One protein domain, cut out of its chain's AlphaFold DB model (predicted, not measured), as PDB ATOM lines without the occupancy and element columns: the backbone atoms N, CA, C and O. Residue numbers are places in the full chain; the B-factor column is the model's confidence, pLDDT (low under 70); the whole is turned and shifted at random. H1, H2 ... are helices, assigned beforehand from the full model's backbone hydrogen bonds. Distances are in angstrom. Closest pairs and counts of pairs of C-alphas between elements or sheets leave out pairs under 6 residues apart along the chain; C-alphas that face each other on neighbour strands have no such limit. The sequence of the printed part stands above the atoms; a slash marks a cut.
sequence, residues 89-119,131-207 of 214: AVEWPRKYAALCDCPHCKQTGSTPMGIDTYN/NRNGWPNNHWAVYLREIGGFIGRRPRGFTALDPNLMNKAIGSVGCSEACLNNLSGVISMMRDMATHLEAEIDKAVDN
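Overview. This is residues 89 to 119 and 131 to 207 of the 214 residues of an uncharacterized protein of Fibularhizoctonia sp. CBS 109695 (UniProt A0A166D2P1). A long helix, H7, runs along the length of the domain, and H3, H4 and H5 form a group along one side of it, with H4 packed on H7. H1 lies close to H7 elsewhere, and H2 and H6 lie at the end where H7 begins. The printed part has 108 residues with seven named helices, H1 to H7 in chain order, and no named strand: the class is all helix. It is compact, with a radius of gyration of the C-alphas of 13.9 A and spans of 44 by 30 by 25 A.

Arrangement. H1, residues 94 to 98, is close to but not clearly touching H7, residues 183 to 206; their closest C-alphas, Tyr 96 and Met 189, are 7.3 A apart. H2, residues 103 to 107, is close to but not clearly touching H6, residues 177 to 181, with C-alphas 104 and 179 closest at 7.9 A. H3, residues 138 to 151, touches H5, residues 163 to 171, at a shallow tilt of 34 degrees, only just short of steep, opposite ways; C-alphas 143 and 169 are closest, 5.0 A. H4, residues 157 to 161, touches H7 residues 191 to 202 alone, closest at C-alphas 157 and 198, 3.6 A. H4 also touches H3 residues 147 to 151 alone, closest at C-alphas 159 and 151, 6.5 A. Every O i to N i+4 pair is within hydrogen-bond range in H2, H5, H6 and H7; H3 has 8 of 10, H1 0 of 1 with 1 of 2 O i to N i+3 pairs, H4 0 of 1 with 2 of 2.

Along the chain. H1 begins at C-alpha 94, (223.368, 166.737, 253.569). H3 measures 19.9 A, H5 12.0 A and H7 33.7 A, first to last C-alpha. H7 ends at C-alpha 206, (211.232, 145.354, 261.081).

Size, cuts and confidence. The C-alphas farthest apart, Thr 108 and Asn 207, are 44.7 A apart. Residues 120 to 130 are not printed; C-alphas 119 and 131 are 14.0 A apart across the cut. The links printed whole are tight. pLDDT is under 70 at residues 94, 96 to 119, 131 to 138 and 171 to 184.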
ATOM      1  N   ALA A  89     208.943 160.826 255.472       72.56
ATOM      2  CA  ALA A  89     209.542 161.383 256.686       72.56
ATOM      3  C   ALA A  89     211.067 161.231 256.770       72.56
ATOM      4  O   ALA A  89     211.660 161.716 257.731       72.56
ATOM      5  N   VAL A  90     211.707 160.557 255.808       71.06
ATOM      6  CA  VAL A  90     213.148 160.299 255.877       71.06
ATOM      7  C   VAL A  90     213.957 161.599 255.820       71.06
ATOM      8  O   VAL A  90     213.736 162.474 254.976       71.06
ATOM      9  N   GLU A  91     214.917 161.720 256.734       72.56
ATOM     10  CA  GLU A  91     215.884 162.809 256.723       72.56
ATOM     11  C   GLU A  91     217.023 162.474 255.762       72.56
ATOM     12  O   GLU A  91     217.755 161.504 255.945       72.56
ATOM     13  N   TRP A  92     217.199 163.295 254.730       73.94
ATOM     14  CA  TRP A  92     218.239 163.060 253.737       73.94
ATOM     15  C   TRP A  92     219.606 163.558 254.226       73.94
ATOM     16  O   TRP A  92     219.735 164.717 254.637       73.94
ATOM     17  N   PRO A  93     220.671 162.740 254.115       73.00
ATOM     18  CA  PRO A  93     222.034 163.195 254.347       73.00
ATOM     19  C   PRO A  93     222.372 164.456 253.545       73.00
ATOM     20  O   PRO A  93     222.142 164.520 252.337       73.00
ATOM     21  N   ARG A  94     223.017 165.440 254.191       69.00
ATOM     22  CA  ARG A  94     223.368 166.737 253.569       69.00
ATOM     23  C   ARG A  94     224.178 166.614 252.277       69.00
ATOM     24  O   ARG A  94     224.084 167.494 251.431       69.00
ATOM     25  N   LYS A  95     224.936 165.526 252.099       71.94
ATOM     26  CA  LYS A  95     225.672 165.239 250.855       71.94
ATOM     27  C   LYS A  95     224.765 165.167 249.616       71.94
ATOM     28  O   LYS A  95     225.237 165.428 248.518       71.94
ATOM     29  N   TYR A  96     223.474 164.880 249.793       69.12
ATOM     30  CA  TYR A  96     222.485 164.820 248.715       69.12
ATOM     31  C   TYR A  96     221.832 166.174 248.405       69.12
ATOM     32  O   TYR A  96     221.199 166.323 247.363       69.12
ATOM     33  N   ALA A  97     222.044 167.199 249.241       59.62
ATOM     34  CA  ALA A  97     221.545 168.555 248.991       59.62
ATOM     35  C   ALA A  97     222.178 169.205 247.743       59.62
ATOM     36  O   ALA A  97     221.670 170.200 247.233       59.62
ATOM     37  N   ALA A  98     223.289 168.640 247.254       55.50
ATOM     38  CA  ALA A  98     223.992 169.074 246.053       55.50
ATOM     39  C   ALA A  98     223.391 168.524 244.746       55.50
ATOM     40  O   ALA A  98     223.909 168.844 243.675       55.50
ATOM     41  N   LEU A  99     222.309 167.729 244.798       59.47
ATOM     42  CA  LEU A  99     221.503 167.404 243.616       59.47
ATOM     43  C   LEU A  99     220.816 168.685 243.131       59.47
ATOM     44  O   LEU A  99     219.652 168.948 243.411       59.47
ATOM     45  N   CYS A 100     221.570 169.522 242.427       50.50
ATOM     46  CA  CYS A 100     221.050 170.713 241.791       50.50
ATOM     47  C   CYS A 100     220.175 170.306 240.605       50.50
ATOM     48  O   CYS A 100     220.589 169.522 239.750       50.50
ATOM     49  N   ASP A 101     218.975 170.881 240.522       54.75
ATOM     50  CA  ASP A 101     218.193 170.830 239.290       54.75
ATOM     51  C   ASP A 101     219.033 171.411 238.150       54.75
ATOM     52  O   ASP A 101     219.617 172.490 238.295       54.75
ATOM     53  N   CYS A 102     219.074 170.700 237.024       56.91
ATOM     54  CA  CYS A 102     219.715 171.158 235.800       56.91
ATOM     55  C   CYS A 102     219.304 172.620 235.509       56.91
ATOM     56  O   CYS A 102     218.106 172.890 235.358       56.91
ATOM     57  N   PRO A 103     220.258 173.572 235.422       54.38
ATOM     58  CA  PRO A 103     219.955 174.989 235.205       54.38
ATOM     59  C   PRO A 103     219.111 175.226 233.950       54.38
ATOM     60  O   PRO A 103     218.254 176.105 233.935       54.38
ATOM     61  N   HIS A 104     219.303 174.390 232.926       54.31
ATOM     62  CA  HIS A 104     218.535 174.453 231.692       54.31
ATOM     63  C   HIS A 104     217.078 174.007 231.896       54.31
ATOM     64  O   HIS A 104     216.164 174.725 231.502       54.31
ATOM     65  N   CYS A 105     216.857 172.907 232.627       53.59
ATOM     66  CA  CYS A 105     215.527 172.416 232.999       53.59
ATOM     67  C   CYS A 105     214.771 173.372 233.954       53.59
ATOM     68  O   CYS A 105     213.542 173.372 233.967       53.59
ATOM     69  N   LYS A 106     215.478 174.236 234.703       54.34
ATOM     70  CA  LYS A 106     214.878 175.354 235.460       54.34
ATOM     71  C   LYS A 106     214.408 176.512 234.575       54.34
ATOM     72  O   LYS A 106     213.441 177.180 234.927       54.34
ATOM     73  N   GLN A 107     215.098 176.775 233.466       47.94
ATOM     74  CA  GLN A 107     214.836 177.925 232.593       47.94
ATOM     75  C   GLN A 107     213.773 177.649 231.529       47.94
ATOM     76  O   GLN A 107     213.016 178.549 231.183       47.94
ATOM     77  N   THR A 108     213.692 176.424 231.008       43.94
ATOM     78  CA  THR A 108     212.802 176.101 229.882       43.94
ATOM     79  C   THR A 108     211.349 175.839 230.284       43.94
ATOM     80  O   THR A 108     210.528 175.541 229.420       43.94
ATOM     81  N   GLY A 109     211.008 175.897 231.579       44.75
ATOM     82  CA  GLY A 109     209.664 175.557 232.068       44.75
ATOM     83  C   GLY A 109     209.223 174.129 231.708       44.75
ATOM     84  O   GLY A 109     208.048 173.800 231.823       44.75
ATOM     85  N   SER A 110     210.156 173.285 231.245       41.12
ATOM     86  CA  SER A 110     209.896 171.935 230.726       41.12
ATOM     87  C   SER A 110     209.707 170.907 231.830       41.12
ATOM     88  O   SER A 110     209.347 169.768 231.552       41.12
ATOM     89  N   THR A 111     209.931 171.286 233.085       43.69
ATOM     90  CA  THR A 111     209.300 170.583 234.193       43.69
ATOM     91  C   THR A 111     207.825 170.968 234.161       43.69
ATOM     92  O   THR A 111     207.536 172.148 234.388       43.69
ATOM     93  N   PRO A 112     206.893 170.028 233.904       41.06
ATOM     94  CA  PRO A 112     205.484 170.278 234.186       41.06
ATOM     95  C   PRO A 112     205.437 170.855 235.594       41.06
ATOM     96  O   PRO A 112     206.071 170.255 236.463       41.06
ATOM     97  N   MET A 113     204.833 172.047 235.737       38.94
ATOM     98  CA  MET A 113     204.677 172.837 236.967       38.94
ATOM     99  C   MET A 113     205.272 172.151 238.184       38.94
ATOM    100  O   MET A 113     204.737 171.113 238.576       38.94
ATOM    101  N   GLY A 114     206.342 172.745 238.739       40.12
ATOM    102  CA  GLY A 114     207.036 172.284 239.939       40.12
ATOM    103  C   GLY A 114     206.090 171.475 240.792       40.12
ATOM    104  O   GLY A 114     205.115 172.028 241.300       40.12
ATOM    105  N   ILE A 115     206.296 170.153 240.792       40.88
ATOM    106  CA  ILE A 115     205.411 169.264 241.521       40.88
ATOM    107  C   ILE A 115     205.432 169.841 242.927       40.88
ATOM    108  O   ILE A 115     206.491 169.907 243.550       40.88
ATOM    109  N   ASP A 116     204.280 170.337 243.368       39.19
ATOM    110  CA  ASP A 116     203.989 170.695 244.745       39.19
ATOM    111  C   ASP A 116     204.077 169.382 245.555       39.19
ATOM    112  O   ASP A 116     203.104 168.874 246.100       39.19
ATOM    113  N   THR A 117     205.263 168.767 245.614       41.59
ATOM    114  CA  THR A 117     205.620 167.706 246.554       41.59
ATOM    115  C   THR A 117     205.830 168.287 247.948       41.59
ATOM    116  O   THR A 117     206.144 167.553 248.882       41.59
ATOM    117  N   TYR A 118     205.619 169.597 248.121       43.97
ATOM    118  CA  TYR A 118     205.423 170.227 249.414       43.97
ATOM    119  C   TYR A 118     204.153 169.681 250.045       43.97
ATOM    120  O   TYR A 118     203.095 170.271 249.894       43.97
ATOM    121  N   ASN A 119     204.296 168.579 250.784       40.44
ATOM    122  CA  ASN A 119     203.299 168.061 251.707       40.44
ATOM    123  C   ASN A 119     201.888 168.021 251.109       40.44
ATOM    124  O   ASN A 119     201.129 168.983 251.217       40.44
ATOM    125  N   ASN A 131     214.167 175.798 250.689       41.72
ATOM    126  CA  ASN A 131     215.363 174.973 250.428       41.72
ATOM    127  C   ASN A 131     216.407 174.732 251.545       41.72
ATOM    128  O   ASN A 131     217.473 174.189 251.259       41.72
ATOM    129  N   ARG A 132     216.149 175.065 252.814       39.81
ATOM    130  CA  ARG A 132     217.135 174.882 253.897       39.81
ATOM    131  C   ARG A 132     217.333 173.424 254.314       39.81
ATOM    132  O   ARG A 132     218.345 173.116 254.930       39.81
ATOM    133  N   ASN A 133     216.428 172.529 253.916       42.81
ATOM    134  CA  ASN A 133     216.426 171.135 254.367       42.81
ATOM    135  C   ASN A 133     216.912 170.127 253.310       42.81
ATOM    136  O   ASN A 133     216.639 168.941 253.448       42.81
ATOM    137  N   GLY A 134     217.626 170.566 252.264       45.97
ATOM    138  CA  GLY A 134     218.351 169.644 251.377       45.97
ATOM    139  C   GLY A 134     217.473 168.639 250.625       45.97
ATOM    140  O   GLY A 134     217.906 167.510 250.408       45.97
ATOM    141  N   TRP A 135     216.246 169.030 250.254       50.53
ATOM    142  CA  TRP A 135     215.376 168.163 249.463       50.53
ATOM    143  C   TRP A 135     215.995 167.892 248.083       50.53
ATOM    144  O   TRP A 135     216.523 168.823 247.468       50.53
ATOM    145  N   PRO A 136     215.952 166.648 247.590       57.47
ATOM    146  CA  PRO A 136     216.713 166.259 246.408       57.47
ATOM    147  C   PRO A 136     215.963 166.664 245.125       57.47
ATOM    148  O   PRO A 136     214.759 166.905 245.169       57.47
ATOM    149  N   ASN A 137     216.678 166.773 243.999       65.50
ATOM    150  CA  ASN A 137     216.178 167.321 242.725       65.50
ATOM    151  C   ASN A 137     214.843 166.726 242.212       65.50
ATOM    152  O   ASN A 137     214.368 165.680 242.652       65.50
ATOM    153  N   ASN A 138     214.266 167.354 241.183       68.25
ATOM    154  CA  ASN A 138     212.999 166.915 240.575       68.25
ATOM    155  C   ASN A 138     212.950 165.428 240.152       68.25
ATOM    156  O   ASN A 138     211.888 164.811 240.245       68.25
ATOM    157  N   HIS A 139     214.069 164.829 239.721       72.06
ATOM    158  CA  HIS A 139     214.113 163.395 239.389       72.06
ATOM    159  C   HIS A 139     213.830 162.529 240.617       72.06
ATOM    160  O   HIS A 139     213.100 161.542 240.533       72.06
ATOM    161  N   TRP A 140     214.369 162.924 241.769       77.44
ATOM    162  CA  TRP A 140     214.118 162.247 243.030       77.44
ATOM    163  C   TRP A 140     212.675 162.407 243.508       77.44
ATOM    164  O   TRP A 140     212.073 161.447 243.976       77.44
ATOM    165  N   ALA A 141     212.073 163.587 243.339       74.56
ATOM    166  CA  ALA A 141     210.663 163.794 243.673       74.56
ATOM    167  C   ALA A 141     209.735 162.890 242.837       74.56
ATOM    168  O   ALA A 141     208.812 162.271 243.375       74.56
ATOM    169  N   VAL A 142     210.006 162.764 241.530       76.31
ATOM    170  CA  VAL A 142     209.299 161.814 240.655       76.31
ATOM    171  C   VAL A 142     209.520 160.384 241.142       76.31
ATOM    172  O   VAL A 142     208.551 159.645 241.294       76.31
ATOM    173  N   TYR A 143     210.763 160.014 241.449       84.38
ATOM    174  CA  TYR A 143     211.101 158.696 241.977       84.38
ATOM    175  C   TYR A 143     210.329 158.350 243.266       84.38
ATOM    176  O   TYR A 143     209.685 157.303 243.330       84.38
ATOM    177  N   LEU A 144     210.315 159.250 244.258       84.50
ATOM    178  CA  LEU A 144     209.591 159.067 245.524       84.50
ATOM    179  C   LEU A 144     208.069 158.948 245.331       84.50
ATOM    180  O   LEU A 144     207.394 158.237 246.077       84.50
ATOM    181  N   ARG A 145     207.506 159.621 244.324       81.38
ATOM    182  CA  ARG A 145     206.090 159.457 243.977       81.38
ATOM    183  C   ARG A 145     205.819 158.074 243.390       81.38
ATOM    184  O   ARG A 145     204.852 157.428 243.785       81.38
ATOM    185  N   GLU A 146     206.659 157.620 242.460       83.31
ATOM    186  CA  GLU A 146     206.498 156.307 241.828       83.31
ATOM    187  C   GLU A 146     206.648 155.179 242.854       83.31
ATOM    188  O   GLU A 146     205.775 154.315 242.946       83.31
ATOM    189  N   ILE A 147     207.692 155.218 243.689       87.12
ATOM    190  CA  ILE A 147     207.934 154.176 244.694       87.12
ATOM    191  C   ILE A 147     206.786 154.066 245.707       87.12
ATOM    192  O   ILE A 147     206.450 152.956 246.115       87.12
ATOM    193  N   GLY A 148     206.111 155.174 246.048       83.19
ATOM    194  CA  GLY A 148     204.956 155.162 246.951       83.19
ATOM    195  C   GLY A 148     203.827 154.232 246.482       83.19
ATOM    196  O   GLY A 148     203.196 153.557 247.301       83.19
ATOM    197  N   GLY A 149     203.617 154.118 245.165       82.94
ATOM    198  CA  GLY A 149     202.655 153.176 244.584       82.94
ATOM    199  C   GLY A 149     203.089 151.710 244.703       82.94
ATOM    200  O   GLY A 149     202.258 150.834 244.950       82.94
ATOM    201  N   PHE A 150     204.389 151.431 244.572       87.75
ATOM    202  CA  PHE A 150     204.937 150.071 244.632       87.75
ATOM    203  C   PHE A 150     205.141 149.571 246.064       87.75
ATOM    204  O   PHE A 150     204.921 148.388 246.323       87.75
ATOM    205  N   ILE A 151     205.471 150.460 247.000       88.81
ATOM    206  CA  ILE A 151     205.584 150.145 248.432       88.81
ATOM    207  C   ILE A 151     204.251 149.673 249.008       88.81
ATOM    208  O   ILE A 151     204.234 148.787 249.853       88.81
ATOM    209  N   GLY A 152     203.124 150.175 248.491       86.25
ATOM    210  CA  GLY A 152     201.802 149.661 248.859       86.25
ATOM    211  C   GLY A 152     201.573 148.190 248.494       86.25
ATOM    212  O   GLY A 152     200.656 147.574 249.022       86.25
ATOM    213  N   ARG A 153     202.389 147.624 247.596       87.38
ATOM    214  CA  ARG A 153     202.334 146.206 247.210       87.38
ATOM    215  C   ARG A 153     203.461 145.401 247.841       87.38
ATOM    216  O   ARG A 153     203.233 144.264 248.213       87.38
ATOM    217  N   ARG A 154     204.660 145.976 247.934       90.44
ATOM    218  CA  ARG A 154     205.876 145.323 248.437       90.44
ATOM    219  C   ARG A 154     206.531 146.224 249.492       90.44
ATOM    220  O   ARG A 154     207.435 146.991 249.145       90.44
ATOM    221  N   PRO A 155     206.067 146.204 250.752       92.06
ATOM    222  CA  PRO A 155     206.547 147.104 251.801       92.06
ATOM    223  C   PRO A 155     207.884 146.615 252.384       92.06
ATOM    224  O   PRO A 155     207.982 146.293 253.562       92.06
ATOM    225  N   ARG A 156     208.916 146.509 251.544       92.94
ATOM    226  CA  ARG A 156     210.293 146.157 251.923       92.94
ATOM    227  C   ARG A 156     211.275 147.100 251.251       92.94
ATOM    228  O   ARG A 156     210.995 147.615 250.166       92.94
ATOM    229  N   GLY A 157     212.430 147.286 251.882       90.75
ATOM    230  CA  GLY A 157     213.466 148.201 251.426       90.75
ATOM    231  C   GLY A 157     213.923 147.921 249.998       90.75
ATOM    232  O   GLY A 157     214.063 148.860 249.221       90.75
ATOM    233  N   PHE A 158     214.026 146.648 249.604       91.94
ATOM    234  CA  PHE A 158     214.412 146.254 248.242       91.94
ATOM    235  C   PHE A 158     213.512 146.850 247.139       91.94
ATOM    236  O   PHE A 158     213.960 147.043 246.011       91.94
ATOM    237  N   THR A 159     212.256 147.209 247.437       91.62
ATOM    238  CA  THR A 159     211.386 147.933 246.487       91.62
ATOM    239  C   THR A 159     211.986 149.279 246.072       91.62
ATOM    240  O   THR A 159     211.767 149.725 244.946       91.62
ATOM    241  N   ALA A 160     212.789 149.902 246.939       91.62
ATOM    242  CA  ALA A 160     213.548 151.111 246.641       91.62
ATOM    243  C   ALA A 160     214.766 150.885 245.748       91.62
ATOM    244  O   ALA A 160     215.381 151.857 245.329       91.62
ATOM    245  N   LEU A 161     215.122 149.647 245.425       92.00
ATOM    246  CA  LEU A 161     216.206 149.346 244.494       92.00
ATOM    247  C   LEU A 161     215.697 148.938 243.105       92.00
ATOM    248  O   LEU A 161     216.498 148.563 242.250       92.00
ATOM    249  N   ASP A 162     214.384 148.995 242.859       89.69
ATOM    250  CA  ASP A 162     213.795 148.534 241.603       89.69
ATOM    251  C   ASP A 162     214.299 149.384 240.412       89.69
ATOM    252  O   ASP A 162     213.990 150.582 240.308       89.69
ATOM    253  N   PRO A 163     215.067 148.788 239.477       86.44
ATOM    254  CA  PRO A 163     215.700 149.527 238.392       86.44
ATOM    255  C   PRO A 163     214.674 150.112 237.420       86.44
ATOM    256  O   PRO A 163     214.946 151.137 236.794       86.44
ATOM    257  N   ASN A 164     213.482 149.518 237.311       86.69
ATOM    258  CA  ASN A 164     212.436 150.036 236.436       86.69
ATOM    259  C   ASN A 164     211.868 151.352 236.975       86.69
ATOM    260  O   ASN A 164     211.602 152.267 236.195       86.69
ATOM    261  N   LEU A 165     211.737 151.479 238.300       84.38
ATOM    262  CA  LEU A 165     211.292 152.720 238.944       84.38
ATOM    263  C   LEU A 165     212.325 153.829 238.767       84.38
ATOM    264  O   LEU A 165     211.976 154.956 238.411       84.38
ATOM    265  N   MET A 166     213.601 153.482 238.944       83.69
ATOM    266  CA  MET A 166     214.715 154.401 238.737       83.69
ATOM    267  C   MET A 166     214.767 154.894 237.283       83.69
ATOM    268  O   MET A 166     214.772 156.099 237.032       83.69
ATOM    269  N   ASN A 167     214.715 153.977 236.312       81.50
ATOM    270  CA  ASN A 167     214.735 154.308 234.885       81.50
ATOM    271  C   ASN A 167     213.526 155.152 234.470       81.50
ATOM    272  O   ASN A 167     213.673 156.097 233.695       81.50
ATOM    273  N   LYS A 168     212.339 154.860 235.017       79.81
ATOM    274  CA  LYS A 168     211.136 155.661 234.776       79.81
ATOM    275  C   LYS A 168     211.312 157.090 235.288       79.81
ATOM    276  O   LYS A 168     210.987 158.027 234.564       79.81
ATOM    277  N   ALA A 169     211.851 157.275 236.492       76.19
ATOM    278  CA  ALA A 169     212.092 158.603 237.056       76.19
ATOM    279  C   ALA A 169     213.125 159.407 236.248       76.19
ATOM    280  O   ALA A 169     212.945 160.604 236.023       76.19
ATOM    281  N   ILE A 170     214.169 158.737 235.755       74.62
ATOM    282  CA  ILE A 170     215.189 159.341 234.892       74.62
ATOM    283  C   ILE A 170     214.587 159.747 233.538       74.62
ATOM    284  O   ILE A 170     214.750 160.891 233.122       74.62
ATOM    285  N   GLY A 171     213.852 158.844 232.880       69.75
ATOM    286  CA  GLY A 171     213.273 159.071 231.551       69.75
ATOM    287  C   GLY A 171     212.082 160.033 231.526       69.75
ATOM    288  O   GLY A 171     211.756 160.576 230.476       69.75
ATOM    289  N   SER A 172     211.439 160.276 232.673       65.56
ATOM    290  CA  SER A 172     210.283 161.183 232.780       65.56
ATOM    291  C   SER A 172     210.658 162.667 232.747       65.56
ATOM    292  O   SER A 172     209.784 163.520 232.601       65.56
ATOM    293  N   VAL A 173     211.939 162.998 232.906       60.75
ATOM    294  CA  VAL A 173     212.412 164.382 232.911       60.75
ATOM    295  C   VAL A 173     213.106 164.629 231.576       60.75
ATOM    296  O   VAL A 173     214.262 164.259 231.394       60.75
ATOM    297  N   GLY A 174     212.376 165.217 230.625       54.66
ATOM    298  CA  GLY A 174     212.849 165.541 229.273       54.66
ATOM    299  C   GLY A 174     213.934 166.621 229.259       54.66
ATOM    300  O   GLY A 174     213.694 167.741 228.816       54.66
ATOM    301  N   CYS A 175     215.114 166.308 229.791       60.09
ATOM    302  CA  CYS A 175     216.235 167.233 229.892       60.09
ATOM    303  C   CYS A 175     217.154 167.124 228.661       60.09
ATOM    304  O   CYS A 175     217.322 166.050 228.089       60.09
ATOM    305  N   SER A 176     217.754 168.247 228.256       59.06
ATOM    306  CA  SER A 176     218.677 168.342 227.110       59.06
ATOM    307  C   SER A 176     219.908 167.427 227.248       59.06
ATOM    308  O   SER A 176     220.327 167.157 228.376       59.06
ATOM    309  N   GLU A 177     220.579 167.085 226.139       58.50
ATOM    310  CA  GLU A 177     221.837 166.303 226.106       58.50
ATOM    311  C   GLU A 177     222.917 166.791 227.092       58.50
ATOM    312  O   GLU A 177     223.602 165.985 227.720       58.50
ATOM    313  N   ALA A 178     223.022 168.102 227.333       59.47
ATOM    314  CA  ALA A 178     223.964 168.662 228.308       59.47
ATOM    315  C   ALA A 178     223.711 168.192 229.758       59.47
ATOM    316  O   ALA A 178     224.648 168.071 230.547       59.47
ATOM    317  N   CYS A 179     222.460 167.890 230.113       59.66
ATOM    318  CA  CYS A 179     222.092 167.358 231.426       59.66
ATOM    319  C   CYS A 179     222.146 165.824 231.471       59.66
ATOM    320  O   CYS A 179     222.380 165.269 232.543       59.66
ATOM    321  N   LEU A 180     222.082 165.155 230.311       58.16
ATOM    322  CA  LEU A 180     222.423 163.734 230.173       58.16
ATOM    323  C   LEU A 180     223.924 163.468 230.429       58.16
ATOM    324  O   LEU A 180     224.279 162.437 230.993       58.16
ATOM    325  N   ASN A 181     224.813 164.418 230.118       60.31
ATOM    326  CA  ASN A 181     226.254 164.272 230.388       60.31
ATOM    327  C   ASN A 181     226.616 164.341 231.886       60.31
ATOM    328  O   ASN A 181     227.561 163.689 232.320       60.31
ATOM    329  N   ASN A 182     225.831 165.061 232.697       62.34
ATOM    330  CA  ASN A 182     225.951 165.062 234.165       62.34
ATOM    331  C   ASN A 182     225.140 163.935 234.837       62.34
ATOM    332  O   ASN A 182     225.175 163.770 236.059       62.34
ATOM    333  N   LEU A 183     224.408 163.143 234.046       64.56
ATOM    334  CA  LEU A 183     223.477 162.125 234.526       64.56
ATOM    335  C   LEU A 183     224.190 160.963 235.211       64.56
ATOM    336  O   LEU A 183     223.614 160.364 236.103       64.56
ATOM    337  N   SER A 184     225.438 160.651 234.851       68.00
ATOM    338  CA  SER A 184     226.196 159.566 235.493       68.00
ATOM    339  C   SER A 184     226.397 159.817 236.994       68.00
ATOM    340  O   SER A 184     226.127 158.932 237.808       68.00
ATOM    341  N   GLY A 185     226.773 161.044 237.373       73.56
ATOM    342  CA  GLY A 185     226.883 161.466 238.772       73.56
ATOM    343  C   GLY A 185     225.527 161.518 239.481       73.56
ATOM    344  O   GLY A 185     225.407 161.060 240.616       73.56
ATOM    345  N   VAL A 186     224.484 161.996 238.792       72.88
ATOM    346  CA  VAL A 186     223.109 162.032 239.323       72.88
ATOM    347  C   VAL A 186     222.566 160.623 239.558       72.88
ATOM    348  O   VAL A 186     222.029 160.358 240.626       72.88
ATOM    349  N   ILE A 187     222.750 159.698 238.615       78.06
ATOM    350  CA  ILE A 187     222.329 158.296 238.725       78.06
ATOM    351  C   ILE A 187     223.053 157.617 239.881       78.06
ATOM    352  O   ILE A 187     222.414 156.925 240.668       78.06
ATOM    353  N   SER A 188     224.372 157.812 239.998       82.69
ATOM    354  CA  SER A 188     225.132 157.267 241.126       82.69
ATOM    355  C   SER A 188     224.569 157.775 242.452       82.69
ATOM    356  O   SER A 188     224.315 156.984 243.353       82.69
ATOM    357  N   MET A 189     224.291 159.077 242.551       81.00
ATOM    358  CA  MET A 189     223.749 159.660 243.774       81.00
ATOM    359  C   MET A 189     222.316 159.196 244.065       81.00
ATOM    360  O   MET A 189     221.997 158.894 245.210       81.00
ATOM    361  N   MET A 190     221.461 159.073 243.046       82.75
ATOM    362  CA  MET A 190     220.111 158.524 243.199       82.75
ATOM    363  C   MET A 190     220.140 157.060 243.649       82.75
ATOM    364  O   MET A 190     219.295 156.661 244.446       82.75
ATOM    365  N   ARG A 191     221.115 156.259 243.194       88.31
ATOM    366  CA  ARG A 191     221.321 154.893 243.703       88.31
ATOM    367  C   ARG A 191     221.735 154.898 245.172       88.31
ATOM    368  O   ARG A 191     221.129 154.179 245.955       88.31
ATOM    369  N   ASP A 192     222.679 155.751 245.563       89.00
ATOM    370  CA  ASP A 192     223.091 155.873 246.969       89.00
ATOM    371  C   ASP A 192     221.922 156.292 247.877       89.00
ATOM    372  O   ASP A 192     221.785 155.831 249.013       89.00
ATOM    373  N   MET A 193     221.055 157.173 247.379       87.25
ATOM    374  CA  MET A 193     219.837 157.582 248.071       87.25
ATOM    375  C   MET A 193     218.799 156.464 248.143       87.25
ATOM    376  O   MET A 193     218.152 156.308 249.174       87.25
ATOM    377  N   ALA A 194     218.653 155.678 247.079       91.31
ATOM    378  CA  ALA A 194     217.798 154.500 247.050       91.31
ATOM    379  C   ALA A 194     218.253 153.436 248.063       91.31
ATOM    380  O   ALA A 194     217.416 152.920 248.795       91.31
ATOM    381  N   THR A 195     219.560 153.189 248.189       93.06
ATOM    382  CA  THR A 195     220.126 152.313 249.232       93.06
ATOM    383  C   THR A 195     219.894 152.867 250.639       93.06
ATOM    384  O   THR A 195     219.599 152.119 251.568       93.06
ATOM    385  N   HIS A 196     219.979 154.187 250.823       90.75
ATOM    386  CA  HIS A 196     219.629 154.792 252.109       90.75
ATOM    387  C   HIS A 196     218.138 154.615 252.438       90.75
ATOM    388  O   HIS A 196     217.793 154.245 253.558       90.75
ATOM    389  N   LEU A 197     217.265 154.829 251.451       91.44
ATOM    390  CA  LEU A 197     215.824 154.645 251.592       91.44
ATOM    391  C   LEU A 197     215.459 153.184 251.878       91.44
ATOM    392  O   LEU A 197     214.607 152.935 252.724       91.44
ATOM    393  N   GLU A 198     216.112 152.230 251.210       94.62
ATOM    394  CA  GLU A 198     215.978 150.797 251.485       94.62
ATOM    395  C   GLU A 198     216.211 150.500 252.969       94.62
ATOM    396  O   GLU A 198     215.344 149.914 253.618       94.62
ATOM    397  N   ALA A 199     217.344 150.953 253.514       94.06
ATOM    398  CA  ALA A 199     217.711 150.688 254.901       94.06
ATOM    399  C   ALA A 199     216.710 151.294 255.899       94.06
ATOM    400  O   ALA A 199     216.347 150.649 256.883       94.06
ATOM    401  N   GLU A 200     216.231 152.514 255.646       93.06
ATOM    402  CA  GLU A 200     215.242 153.160 256.517       93.06
ATOM    403  C   GLU A 200     213.855 152.504 256.411       93.06
ATOM    404  O   GLU A 200     213.144 152.405 257.416       93.06
ATOM    405  N   ILE A 201     213.462 152.013 255.228       93.81
ATOM    406  CA  ILE A 201     212.220 151.244 255.066       93.81
ATOM    407  C   ILE A 201     212.323 149.927 255.831       93.81
ATOM    408  O   ILE A 201     211.424 149.622 256.611       93.81
ATOM    409  N   ASP A 202     213.402 149.164 255.639       94.88
ATOM    410  CA  ASP A 202     213.588 147.883 256.325       94.88
ATOM    411  C   ASP A 202     213.594 148.070 257.843       94.88
ATOM    412  O   ASP A 202     212.860 147.384 258.548       94.88
ATOM    413  N   LYS A 203     214.296 149.089 258.348       94.12
ATOM    414  CA  LYS A 203     214.274 149.450 259.770       94.12
ATOM    415  C   LYS A 203     212.863 149.758 260.282       94.12
ATOM    416  O   LYS A 203     212.504 149.328 261.377       94.12
ATOM    417  N   ALA A 204     212.066 150.520 259.532       94.19
ATOM    418  CA  ALA A 204     210.699 150.855 259.931       94.19
ATOM    419  C   ALA A 204     209.775 149.628 259.916       94.19
ATOM    420  O   ALA A 204     208.987 149.440 260.842       94.19
ATOM    421  N   VAL A 205     209.903 148.778 258.899       94.56
ATOM    422  CA  VAL A 205     209.104 147.559 258.730       94.56
ATOM    423  C   VAL A 205     209.473 146.500 259.770       94.56
ATOM    424  O   VAL A 205     208.582 145.890 260.350       94.56
ATOM    425  N   ASP A 206     210.756 146.330 260.088       93.69
ATOM    426  CA  ASP A 206     211.232 145.354 261.081       93.69
ATOM    427  C   ASP A 206     210.763 145.685 262.515       93.69
ATOM    428  O   ASP A 206     210.711 144.809 263.393       93.69
ATOM    429  N   ASN A 207     210.376 146.943 262.768       93.31
ATOM    430  CA  ASN A 207     209.747 147.362 264.022       93.31
ATOM    431  C   ASN A 207     208.276 146.934 264.132       93.31
ATOM    432  O   ASN A 207     207.755 146.856 265.247       93.31
TER     433      ASN A 207